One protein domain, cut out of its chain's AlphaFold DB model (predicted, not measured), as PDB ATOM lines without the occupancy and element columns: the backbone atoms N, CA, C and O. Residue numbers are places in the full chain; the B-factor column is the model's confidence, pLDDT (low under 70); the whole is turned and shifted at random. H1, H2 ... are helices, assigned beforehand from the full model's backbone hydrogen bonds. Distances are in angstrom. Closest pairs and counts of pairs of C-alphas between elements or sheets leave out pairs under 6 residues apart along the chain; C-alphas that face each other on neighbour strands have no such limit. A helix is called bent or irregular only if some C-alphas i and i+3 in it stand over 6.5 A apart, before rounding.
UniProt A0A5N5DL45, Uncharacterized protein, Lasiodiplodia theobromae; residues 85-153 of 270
ATOM      1  N   ARG A  85     177.172 122.881 167.143       59.12
ATOM      2  CA  ARG A  85     178.403 122.080 167.012       59.12
ATOM      3  C   ARG A  85     179.580 122.730 167.744       59.12
ATOM      4  O   ARG A  85     180.537 122.052 168.103       59.12
ATOM      5  N   VAL A  86     179.484 124.034 167.993       68.88
ATOM      6  CA  VAL A  86     180.454 124.826 168.739       68.88
ATOM      7  C   VAL A  86     179.901 125.076 170.139       68.88
ATOM      8  O   VAL A  86     178.997 125.887 170.335       68.88
ATOM      9  N   ARG A  87     180.445 124.362 171.128       83.62
ATOM     10  CA  ARG A  87     180.213 124.684 172.541       83.62
ATOM     11  C   ARG A  87     180.900 126.013 172.845       83.62
ATOM     12  O   ARG A  87     182.058 126.198 172.477       83.62
ATOM     13  N   ALA A  88     180.210 126.914 173.537       82.88
ATOM     14  CA  ALA A  88     180.822 128.133 174.042       82.88
ATOM     15  C   ALA A  88     181.981 127.797 174.993       82.88
ATOM     16  O   ALA A  88     181.942 126.801 175.730       82.88
ATOM     17  N   SER A  89     183.017 128.631 174.949       88.38
ATOM     18  CA  SER A  89     184.210 128.470 175.769       88.38
ATOM     19  C   SER A  89     183.878 128.646 177.254       88.38
ATOM     20  O   SER A  89     182.927 129.330 177.630       88.38
ATOM     21  N   THR A  90     184.667 128.014 178.126       85.62
ATOM     22  CA  THR A  90     184.473 128.134 179.580       85.62
ATOM     23  C   THR A  90     184.570 129.587 180.077       85.62
ATOM     24  O   THR A  90     183.684 129.961 180.843       85.62
ATOM     25  N   PRO A  91     185.525 130.426 179.610       88.50
ATOM     26  CA  PRO A  91     185.582 131.851 179.961       88.50
ATOM     27  C   PRO A  91     184.305 132.611 179.606       88.50
ATOM     28  O   PRO A  91     183.756 133.316 180.445       88.50
ATOM     29  N   PHE A  92     183.778 132.387 178.400       87.62
ATOM     30  CA  PHE A  92     182.554 133.036 177.943       87.62
ATOM     31  C   PHE A  92     181.339 132.626 178.789       87.62
ATOM     32  O   PHE A  92     180.512 133.454 179.155       87.62
ATOM     33  N   LEU A  93     181.230 131.336 179.131       89.00
ATOM     34  CA  LEU A  93     180.144 130.837 179.979       89.00
ATOM     35  C   LEU A  93     180.205 131.414 181.401       89.00
ATOM     36  O   LEU A  93     179.160 131.653 181.996       89.00
ATOM     37  N   PHE A  94     181.408 131.629 181.932       89.31
ATOM     38  CA  PHE A  94     181.615 132.223 183.251       89.31
ATOM     39  C   PHE A  94     181.285 133.709 183.275       89.31
ATOM     40  O   PHE A  94     180.554 134.148 184.154       89.31
ATOM     41  N   GLU A  95     181.743 134.469 182.283       87.38
ATOM     42  CA  GLU A  95     181.377 135.877 182.137       87.38
ATOM     43  C   GLU A  95     179.862 136.032 181.977       87.38
ATOM     44  O   GLU A  95     179.226 136.841 182.649       87.38
ATOM     45  N   ALA A  96     179.250 135.167 181.165       84.69
ATOM     46  CA  ALA A  96     177.807 135.117 181.047       84.69
ATOM     47  C   ALA A  96     177.115 134.696 182.354       84.69
ATOM     48  O   ALA A  96     175.951 135.027 182.512       84.69
ATOM     49  N   TYR A  97     177.751 133.956 183.261       86.06
ATOM     50  CA  TYR A  97     177.175 133.597 184.560       86.06
ATOM     51  C   TYR A  97     177.300 134.744 185.572       86.06
ATOM     52  O   TYR A  97     176.305 135.088 186.204       86.06
ATOM     53  N   GLU A  98     178.471 135.383 185.673       83.94
ATOM     54  CA  GLU A  98     178.711 136.508 186.591       83.94
ATOM     55  C   GLU A  98     177.921 137.771 186.216       83.94
ATOM     56  O   GLU A  98     177.472 138.494 187.100       83.94
ATOM     57  N   ASN A  99     177.701 138.025 184.922       82.31
ATOM     58  CA  ASN A  99     177.050 139.251 184.446       82.31
ATOM     59  C   ASN A  99     175.510 139.173 184.397       82.31
ATOM     60  O   ASN A  99     174.870 140.079 183.861       82.31
ATOM     61  N   ARG A 100     174.876 138.087 184.868       65.06
ATOM     62  CA  ARG A 100     173.445 137.850 184.608       65.06
ATOM     63  C   ARG A 100     172.482 138.269 185.710       65.06
ATOM     64  O   ARG A 100     172.637 137.938 186.876       65.06
ATOM     65  N   THR A 101     171.375 138.845 185.238       55.47
ATOM     66  CA  THR A 101     170.167 139.251 185.969       55.47
ATOM     67  C   THR A 101     169.025 138.214 185.956       55.47
ATOM     68  O   THR A 101     168.039 138.413 186.656       55.47
ATOM     69  N   SER A 102     169.099 137.083 185.222       59.34
ATOM     70  CA  SER A 102     168.133 135.973 185.417       59.34
ATOM     71  C   SER A 102     168.618 134.568 185.007       59.34
ATOM     72  O   SER A 102     169.172 134.347 183.926       59.34
ATOM     73  N   ALA A 103     168.314 133.581 185.859       62.12
ATOM     74  CA  ALA A 103     168.613 132.154 185.683       62.12
ATOM     75  C   ALA A 103     167.993 131.529 184.414       62.12
ATOM     76  O   ALA A 103     168.568 130.626 183.800       62.12
ATOM     77  N   LYS A 104     166.828 132.034 183.977       65.62
ATOM     78  CA  LYS A 104     166.060 131.476 182.847       65.62
ATOM     79  C   LYS A 104     166.802 131.590 181.511       65.62
ATOM     80  O   LYS A 104     166.735 130.664 180.701       65.62
ATOM     81  N   GLY A 105     167.566 132.664 181.299       76.50
ATOM     82  CA  GLY A 105     168.318 132.860 180.057       76.50
ATOM     83  C   GLY A 105     169.539 131.940 179.918       76.50
ATOM     84  O   GLY A 105     169.999 131.694 178.803       76.50
ATOM     85  N   LEU A 106     170.128 131.457 181.025       79.94
ATOM     86  CA  LEU A 106     171.361 130.631 180.994       79.94
ATOM     87  C   LEU A 106     171.067 129.253 180.461       79.94
ATOM     88  O   LEU A 106     171.741 128.765 179.557       79.94
ATOM     89  N   LYS A 107     170.001 128.671 180.996       82.25
ATOM     90  CA  LYS A 107     169.503 127.365 180.604       82.25
ATOM     91  C   LYS A 107     169.110 127.320 179.127       82.25
ATOM     92  O   LYS A 107     169.399 126.332 178.465       82.25
ATOM     93  N   GLN A 108     168.442 128.361 178.621       82.38
ATOM     94  CA  GLN A 108     167.972 128.402 177.231       82.38
ATOM     95  C   GLN A 108     169.132 128.459 176.230       82.38
ATOM     96  O   GLN A 108     169.098 127.760 175.223       82.38
ATOM     97  N   LEU A 109     170.169 129.248 176.528       82.75
ATOM     98  CA  LEU A 109     171.321 129.422 175.639       82.75
ATOM     99  C   LEU A 109     172.363 128.305 175.791       82.75
ATOM    100  O   LEU A 109     172.952 127.868 174.805       82.75
ATOM    101  N   TYR A 110     172.587 127.823 177.018       87.75
ATOM    102  CA  TYR A 110     173.664 126.883 177.349       87.75
ATOM    103  C   TYR A 110     173.172 125.727 178.247       87.75
ATOM    104  O   TYR A 110     173.663 125.541 179.366       87.75
ATOM    105  N   PRO A 111     172.241 124.881 177.766       87.00
ATOM    106  CA  PRO A 111     171.639 123.803 178.565       87.00
ATOM    107  C   PRO A 111     172.629 122.704 178.986       87.00
ATOM    108  O   PRO A 111     172.371 121.949 179.927       87.00
ATOM    109  N   TYR A 112     173.761 122.597 178.284       87.50
ATOM    110  CA  TYR A 112     174.838 121.653 178.591       87.50
ATOM    111  C   TYR A 112     175.752 122.130 179.729       87.50
ATOM    112  O   TYR A 112     176.481 121.312 180.277       87.50
ATOM    113  N   ALA A 113     175.733 123.424 180.068       88.06
ATOM    114  CA  ALA A 113     176.594 124.016 181.094       88.06
ATOM    115  C   ALA A 113     175.824 124.393 182.367       88.06
ATOM    116  O   ALA A 113     176.386 124.328 183.457       88.06
ATOM    117  N   PHE A 114     174.532 124.716 182.245       89.56
ATOM    118  CA  PHE A 114     173.696 125.166 183.360       89.56
ATOM    119  C   PHE A 114     172.528 124.216 183.631       89.56
ATOM    120  O   PHE A 114     172.048 123.493 182.751       89.56
ATOM    121  N   ARG A 115     172.088 124.193 184.889       89.31
ATOM    122  CA  ARG A 115     170.901 123.478 185.360       89.31
ATOM    123  C   ARG A 115     169.642 124.303 185.102       89.31
ATOM    124  O   ARG A 115     169.696 125.460 184.690       89.31
ATOM    125  N   CYS A 116     168.484 123.695 185.364       82.94
ATOM    126  CA  CYS A 116     167.194 124.381 185.296       82.94
ATOM    127  C   CYS A 116     167.130 125.621 186.195       82.94
ATOM    128  O   CYS A 116     166.472 126.589 185.824       82.94
ATOM    129  N   ASP A 117     167.855 125.578 187.308       82.50
ATOM    130  CA  ASP A 117     167.863 126.595 188.358       82.50
ATOM    131  C   ASP A 117     168.825 127.755 188.043       82.50
ATOM    132  O   ASP A 117     168.943 128.694 188.815       82.50
ATOM    133  N   GLY A 118     169.529 127.703 186.903       79.81
ATOM    134  CA  GLY A 118     170.554 128.683 186.522       79.81
ATOM    135  C   GLY A 118     171.940 128.401 187.100       79.81
ATOM    136  O   GLY A 118     172.914 128.971 186.617       79.81
ATOM    137  N   GLU A 119     172.051 127.478 188.056       88.19
ATOM    138  CA  GLU A 119     173.332 127.037 188.616       88.19
ATOM    139  C   GLU A 119     174.184 126.276 187.586       88.19
ATOM    140  O   GLU A 119     173.642 125.494 186.789       88.19
ATOM    141  N   PRO A 120     175.519 126.438 187.592       90.44
ATOM    142  CA  PRO A 120     176.402 125.650 186.751       90.44
ATOM    143  C   PRO A 120     176.334 124.168 187.132       90.44
ATOM    144  O   PRO A 120     176.175 123.778 188.293       90.44
ATOM    145  N   ARG A 121     176.460 123.301 186.130       90.69
ATOM    146  CA  ARG A 121     176.575 121.854 186.343       90.69
ATOM    147  C   ARG A 121     177.912 121.506 186.995       90.69
ATOM    148  O   ARG A 121     178.876 122.264 186.903       90.69
ATOM    149  N   LYS A 122     177.985 120.314 187.602       91.06
ATOM    150  CA  LYS A 122     179.177 119.834 188.321       91.06
ATOM    151  C   LYS A 122     180.448 119.900 187.466       91.06
ATOM    152  O   LYS A 122     181.483 120.289 187.986       91.06
ATOM    153  N   GLU A 123     180.377 119.612 186.160       88.69
ATOM    154  CA  GLU A 123     181.567 119.664 185.290       88.69
ATOM    155  C   GLU A 123     182.124 121.085 185.085       88.69
ATOM    156  O   GLU A 123     183.292 121.246 184.714       88.69
ATOM    157  N   TYR A 124     181.286 122.103 185.291       88.12
ATOM    158  CA  TYR A 124     181.605 123.513 185.075       88.12
ATOM    159  C   TYR A 124     181.827 124.283 186.376       88.12
ATOM    160  O   TYR A 124     182.552 125.271 186.347       88.12
ATOM    161  N   ARG A 125     181.285 123.814 187.506       91.62
ATOM    162  CA  ARG A 125     181.433 124.454 188.820       91.62
ATOM    163  C   ARG A 125     182.900 124.628 189.211       91.62
ATOM    164  O   ARG A 125     183.357 125.756 189.325       91.62
ATOM    165  N   ASP A 126     183.671 123.541 189.231       90.69
ATOM    166  CA  ASP A 126     185.100 123.593 189.578       90.69
ATOM    167  C   ASP A 126     185.906 124.470 188.607       90.69
ATOM    168  O   ASP A 126     186.916 125.074 188.970       90.69
ATOM    169  N   ARG A 127     185.483 124.545 187.336       89.44
ATOM    170  CA  ARG A 127     186.142 125.391 186.331       89.44
ATOM    171  C   ARG A 127     185.824 126.865 186.553       89.44
ATOM    172  O   ARG A 127     186.697 127.704 186.359       89.44
ATOM    173  N   PHE A 128     184.598 127.172 186.955       91.50
ATOM    174  CA  PHE A 128     184.174 128.524 187.291       91.50
ATOM    175  C   PHE A 128     184.833 128.991 188.582       91.50
ATOM    176  O   PHE A 128     185.352 130.098 188.601       91.50
ATOM    177  N   ASP A 129     184.925 128.134 189.596       89.50
ATOM    178  CA  ASP A 129     185.609 128.455 190.851       89.50
ATOM    179  C   ASP A 129     187.095 128.755 190.614       89.50
ATOM    180  O   ASP A 129     187.618 129.754 191.106       89.50
ATOM    181  N   LYS A 130     187.765 127.966 189.763       90.12
ATOM    182  CA  LYS A 130     189.150 128.241 189.343       90.12
ATOM    183  C   LYS A 130     189.290 129.571 188.606       90.12
ATOM    184  O   LYS A 130     190.248 130.297 188.852       90.12
ATOM    185  N   MET A 131     188.362 129.906 187.711       87.06
ATOM    186  CA  MET A 131     188.422 131.181 186.990       87.06
ATOM    187  C   MET A 131     188.061 132.375 187.869       87.06
ATOM    188  O   MET A 131     188.678 133.427 187.730       87.06
ATOM    189  N   LYS A 132     187.142 132.208 188.822       88.88
ATOM    190  CA  LYS A 132     186.834 133.210 189.842       88.88
ATOM    191  C   LYS A 132     188.049 133.476 190.724       88.88
ATOM    192  O   LYS A 132     188.422 134.629 190.911       88.88
ATOM    193  N   ALA A 133     188.718 132.420 191.189       87.81
ATOM    194  CA  ALA A 133     189.960 132.530 191.944       87.81
ATOM    195  C   ALA A 133     191.073 133.203 191.124       87.81
ATOM    196  O   ALA A 133     191.738 134.100 191.628       87.81
ATOM    197  N   ALA A 134     191.237 132.841 189.847       86.62
ATOM    198  CA  ALA A 134     192.212 133.478 188.963       86.62
ATOM    199  C   ALA A 134     191.909 134.972 188.738       86.62
ATOM    200  O   ALA A 134     192.817 135.800 188.777       86.62
ATOM    201  N   LYS A 135     190.634 135.336 188.552       85.12
ATOM    202  CA  LYS A 135     190.193 136.730 188.406       85.12
ATOM    203  C   LYS A 135     190.467 137.540 189.677       85.12
ATOM    204  O   LYS A 135     190.987 138.648 189.578       85.12
ATOM    205  N   LEU A 136     190.191 136.972 190.853       85.06
ATOM    206  CA  LEU A 136     190.500 137.593 192.145       85.06
ATOM    207  C   LEU A 136     192.009 137.723 192.377       85.06
ATOM    208  O   LEU A 136     192.461 138.783 192.789       85.06
ATOM    209  N   ALA A 137     192.801 136.696 192.062       81.56
ATOM    210  CA  ALA A 137     194.257 136.742 192.193       81.56
ATOM    211  C   ALA A 137     194.872 137.860 191.335       81.56
ATOM    212  O   ALA A 137     195.724 138.603 191.811       81.56
ATOM    213  N   LEU A 138     194.382 138.038 190.102       82.00
ATOM    214  CA  LEU A 138     194.805 139.132 189.223       82.00
ATOM    215  C   LEU A 138     194.375 140.514 189.735       82.00
ATOM    216  O   LEU A 138     195.076 141.499 189.507       82.00
ATOM    217  N   GLN A 139     193.222 140.619 190.399       80.75
ATOM    218  CA  GLN A 139     192.805 141.869 191.040       80.75
ATOM    219  C   GLN A 139     193.674 142.185 192.261       80.75
ATOM    220  O   GLN A 139     194.136 143.316 192.391       80.75
ATOM    221  N   MET A 140     193.960 141.186 193.099       73.75
ATOM    222  CA  MET A 140     194.833 141.337 194.263       73.75
ATOM    223  C   MET A 140     196.254 141.729 193.861       73.75
ATOM    224  O   MET A 140     196.791 142.675 194.421       73.75
ATOM    225  N   SER A 141     196.828 141.104 192.829       70.06
ATOM    226  CA  SER A 141     198.169 141.465 192.351       70.06
ATOM    227  C   SER A 141     198.226 142.885 191.780       70.06
ATOM    228  O   SER A 141     199.220 143.585 191.950       70.06
ATOM    229  N   LYS A 142     197.162 143.339 191.101       74.88
ATOM    230  CA  LYS A 142     197.066 144.729 190.624       74.88
ATOM    231  C   LYS A 142     196.992 145.709 191.791       74.88
ATOM    232  O   LYS A 142     197.716 146.698 191.786       74.88
ATOM    233  N   PHE A 143     196.183 145.398 192.800       71.50
ATOM    234  CA  PHE A 143     196.066 146.215 194.002       71.50
ATOM    235  C   PHE A 143     197.382 146.267 194.792       71.50
ATOM    236  O   PHE A 143     197.791 147.335 195.231       71.50
ATOM    237  N   GLU A 144     198.094 145.147 194.926       71.69
ATOM    238  CA  GLU A 144     199.420 145.098 195.551       71.69
ATOM    239  C   GLU A 144     200.454 145.921 194.773       71.69
ATOM    240  O   GLU A 144     201.196 146.690 195.382       71.69
ATOM    241  N   MET A 145     200.471 145.840 193.438       65.56
ATOM    242  CA  MET A 145     201.346 146.682 192.613       65.56
ATOM    243  C   MET A 145     201.018 148.173 192.737       65.56
ATOM    244  O   MET A 145     201.934 148.987 192.850       65.56
ATOM    245  N   GLU A 146     199.737 148.553 192.747       74.75
ATOM    246  CA  GLU A 146     199.318 149.941 192.987       74.75
ATOM    247  C   GLU A 146     199.709 150.410 194.390       74.75
ATOM    248  O   GLU A 146     200.186 151.532 194.556       74.75
ATOM    249  N   ARG A 147     199.602 149.534 195.391       67.06
ATOM    250  CA  ARG A 147     200.005 149.812 196.770       67.06
ATOM    251  C   ARG A 147     201.519 150.001 196.908       67.06
ATOM    252  O   ARG A 147     201.954 150.935 197.580       67.06
ATOM    253  N   VAL A 148     202.322 149.174 196.234       67.75
ATOM    254  CA  VAL A 148     203.786 149.325 196.153       67.75
ATOM    255  C   VAL A 148     204.157 150.610 195.408       67.75
ATOM    256  O   VAL A 148     205.018 151.355 195.870       67.75
ATOM    257  N   ARG A 149     203.470 150.928 194.303       70.81
ATOM    258  CA  ARG A 149     203.665 152.177 193.548       70.81
ATOM    259  C   ARG A 149     203.290 153.421 194.360       70.81
ATOM    260  O   ARG A 149     203.935 154.452 194.210       70.81
ATOM    261  N   ALA A 150     202.291 153.315 195.233       74.69
ATOM    262  CA  ALA A 150     201.905 154.355 196.185       74.69
ATOM    263  C   ALA A 150     202.836 154.442 197.413       74.69
ATOM    264  O   ALA A 150     202.583 155.238 198.313       74.69
ATOM    265  N   GLY A 151     203.896 153.624 197.483       64.88
ATOM    266  CA  GLY A 151     204.850 153.622 198.597       64.88
ATOM    267  C   GLY A 151     204.297 153.042 199.904       64.88
ATOM    268  O   GLY A 151     204.941 153.140 200.945       64.88
ATOM    269  N   LEU A 152     203.121 152.409 199.875       61.03
ATOM    270  CA  LEU A 152     202.473 151.809 201.040       61.03
ATOM    271  C   LEU A 152     202.958 150.365 201.220       61.03
ATOM    272  O   LEU A 152     202.203 149.407 201.055       61.03
ATOM    273  N   ILE A 153     204.235 150.192 201.555       59.41
ATOM    274  CA  ILE A 153     204.796 148.875 201.877       59.41
ATOM    275  C   ILE A 153     204.211 148.425 203.224       59.41
ATOM    276  O   ILE A 153     204.739 148.747 204.285       59.41
TER     277      ILE A 153
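What this domain is: This is residues 85 to 153 of the 270 residues of an uncharacterized protein of Lasiodiplodia theobromae (UniProt A0A5N5DL45). One long helix, H3, runs out as an arm from a small, loosely built head. The head holds two short helices, H1 and H2, and the long link of residues 110 to 121; H1 crosses the early part of H3, with H2 near H1, while residues 133 to 143 and 145 to 151 stick out. The printed part has 69 residues with three named helices, in the order H1, H2, H3, and no named strand; its class is all helix. It is only just loose, close to extended, with a radius of gyration of the C-alphas of 16.0 A and spans of 49 by 23 by 20 A.

How they stand to each other: H1, residues 90 to 98, and H2, residues 104 to 109, are close but not clearly touching; their closest C-alphas, those of Tyr 97 and Leu 106, are 7.4 A apart. They run opposite ways at a shallow tilt of 17 degrees. H3, residues 122 to 149, touches H1 with residues 124 to 131 alone, and their closest C-alphas, those of Phe 94 and Phe 128, are 6.0 A apart. H1 and H3 are about perpendicular, at 79 degrees. H2 and H3 are apart. Every O i to N i+4 pair is within hydrogen-bond range in H1, against 1 of 2 in H2 and 22 of 24 in H3.

Where its parts are: H1 begins at C-alpha 90 (184.473, 128.134, 179.580) and is 12.3 A long from first to last C-alpha; H2 measures 9.2 A. H3 runs 40.9 A from C-alpha 122 (179.177, 119.834, 188.321) to C-alpha 149 (203.665, 152.177, 193.548). It is only just irregular: C-alphas 123 and 126 are 6.8 A apart.

The domain as a whole: The C-alphas farthest apart, those of Arg 85 and Gly 151, are 51.9 A apart. The printed part has no cut. The link from H1 to H2 is tight, and that from H2 to H3 is long, with 12 residues. The mean pLDDT of the printed part is 80.4; residues 85 to 86, 100 to 104, 145, 147 to 148 and 151 to 153 of the model are under 70.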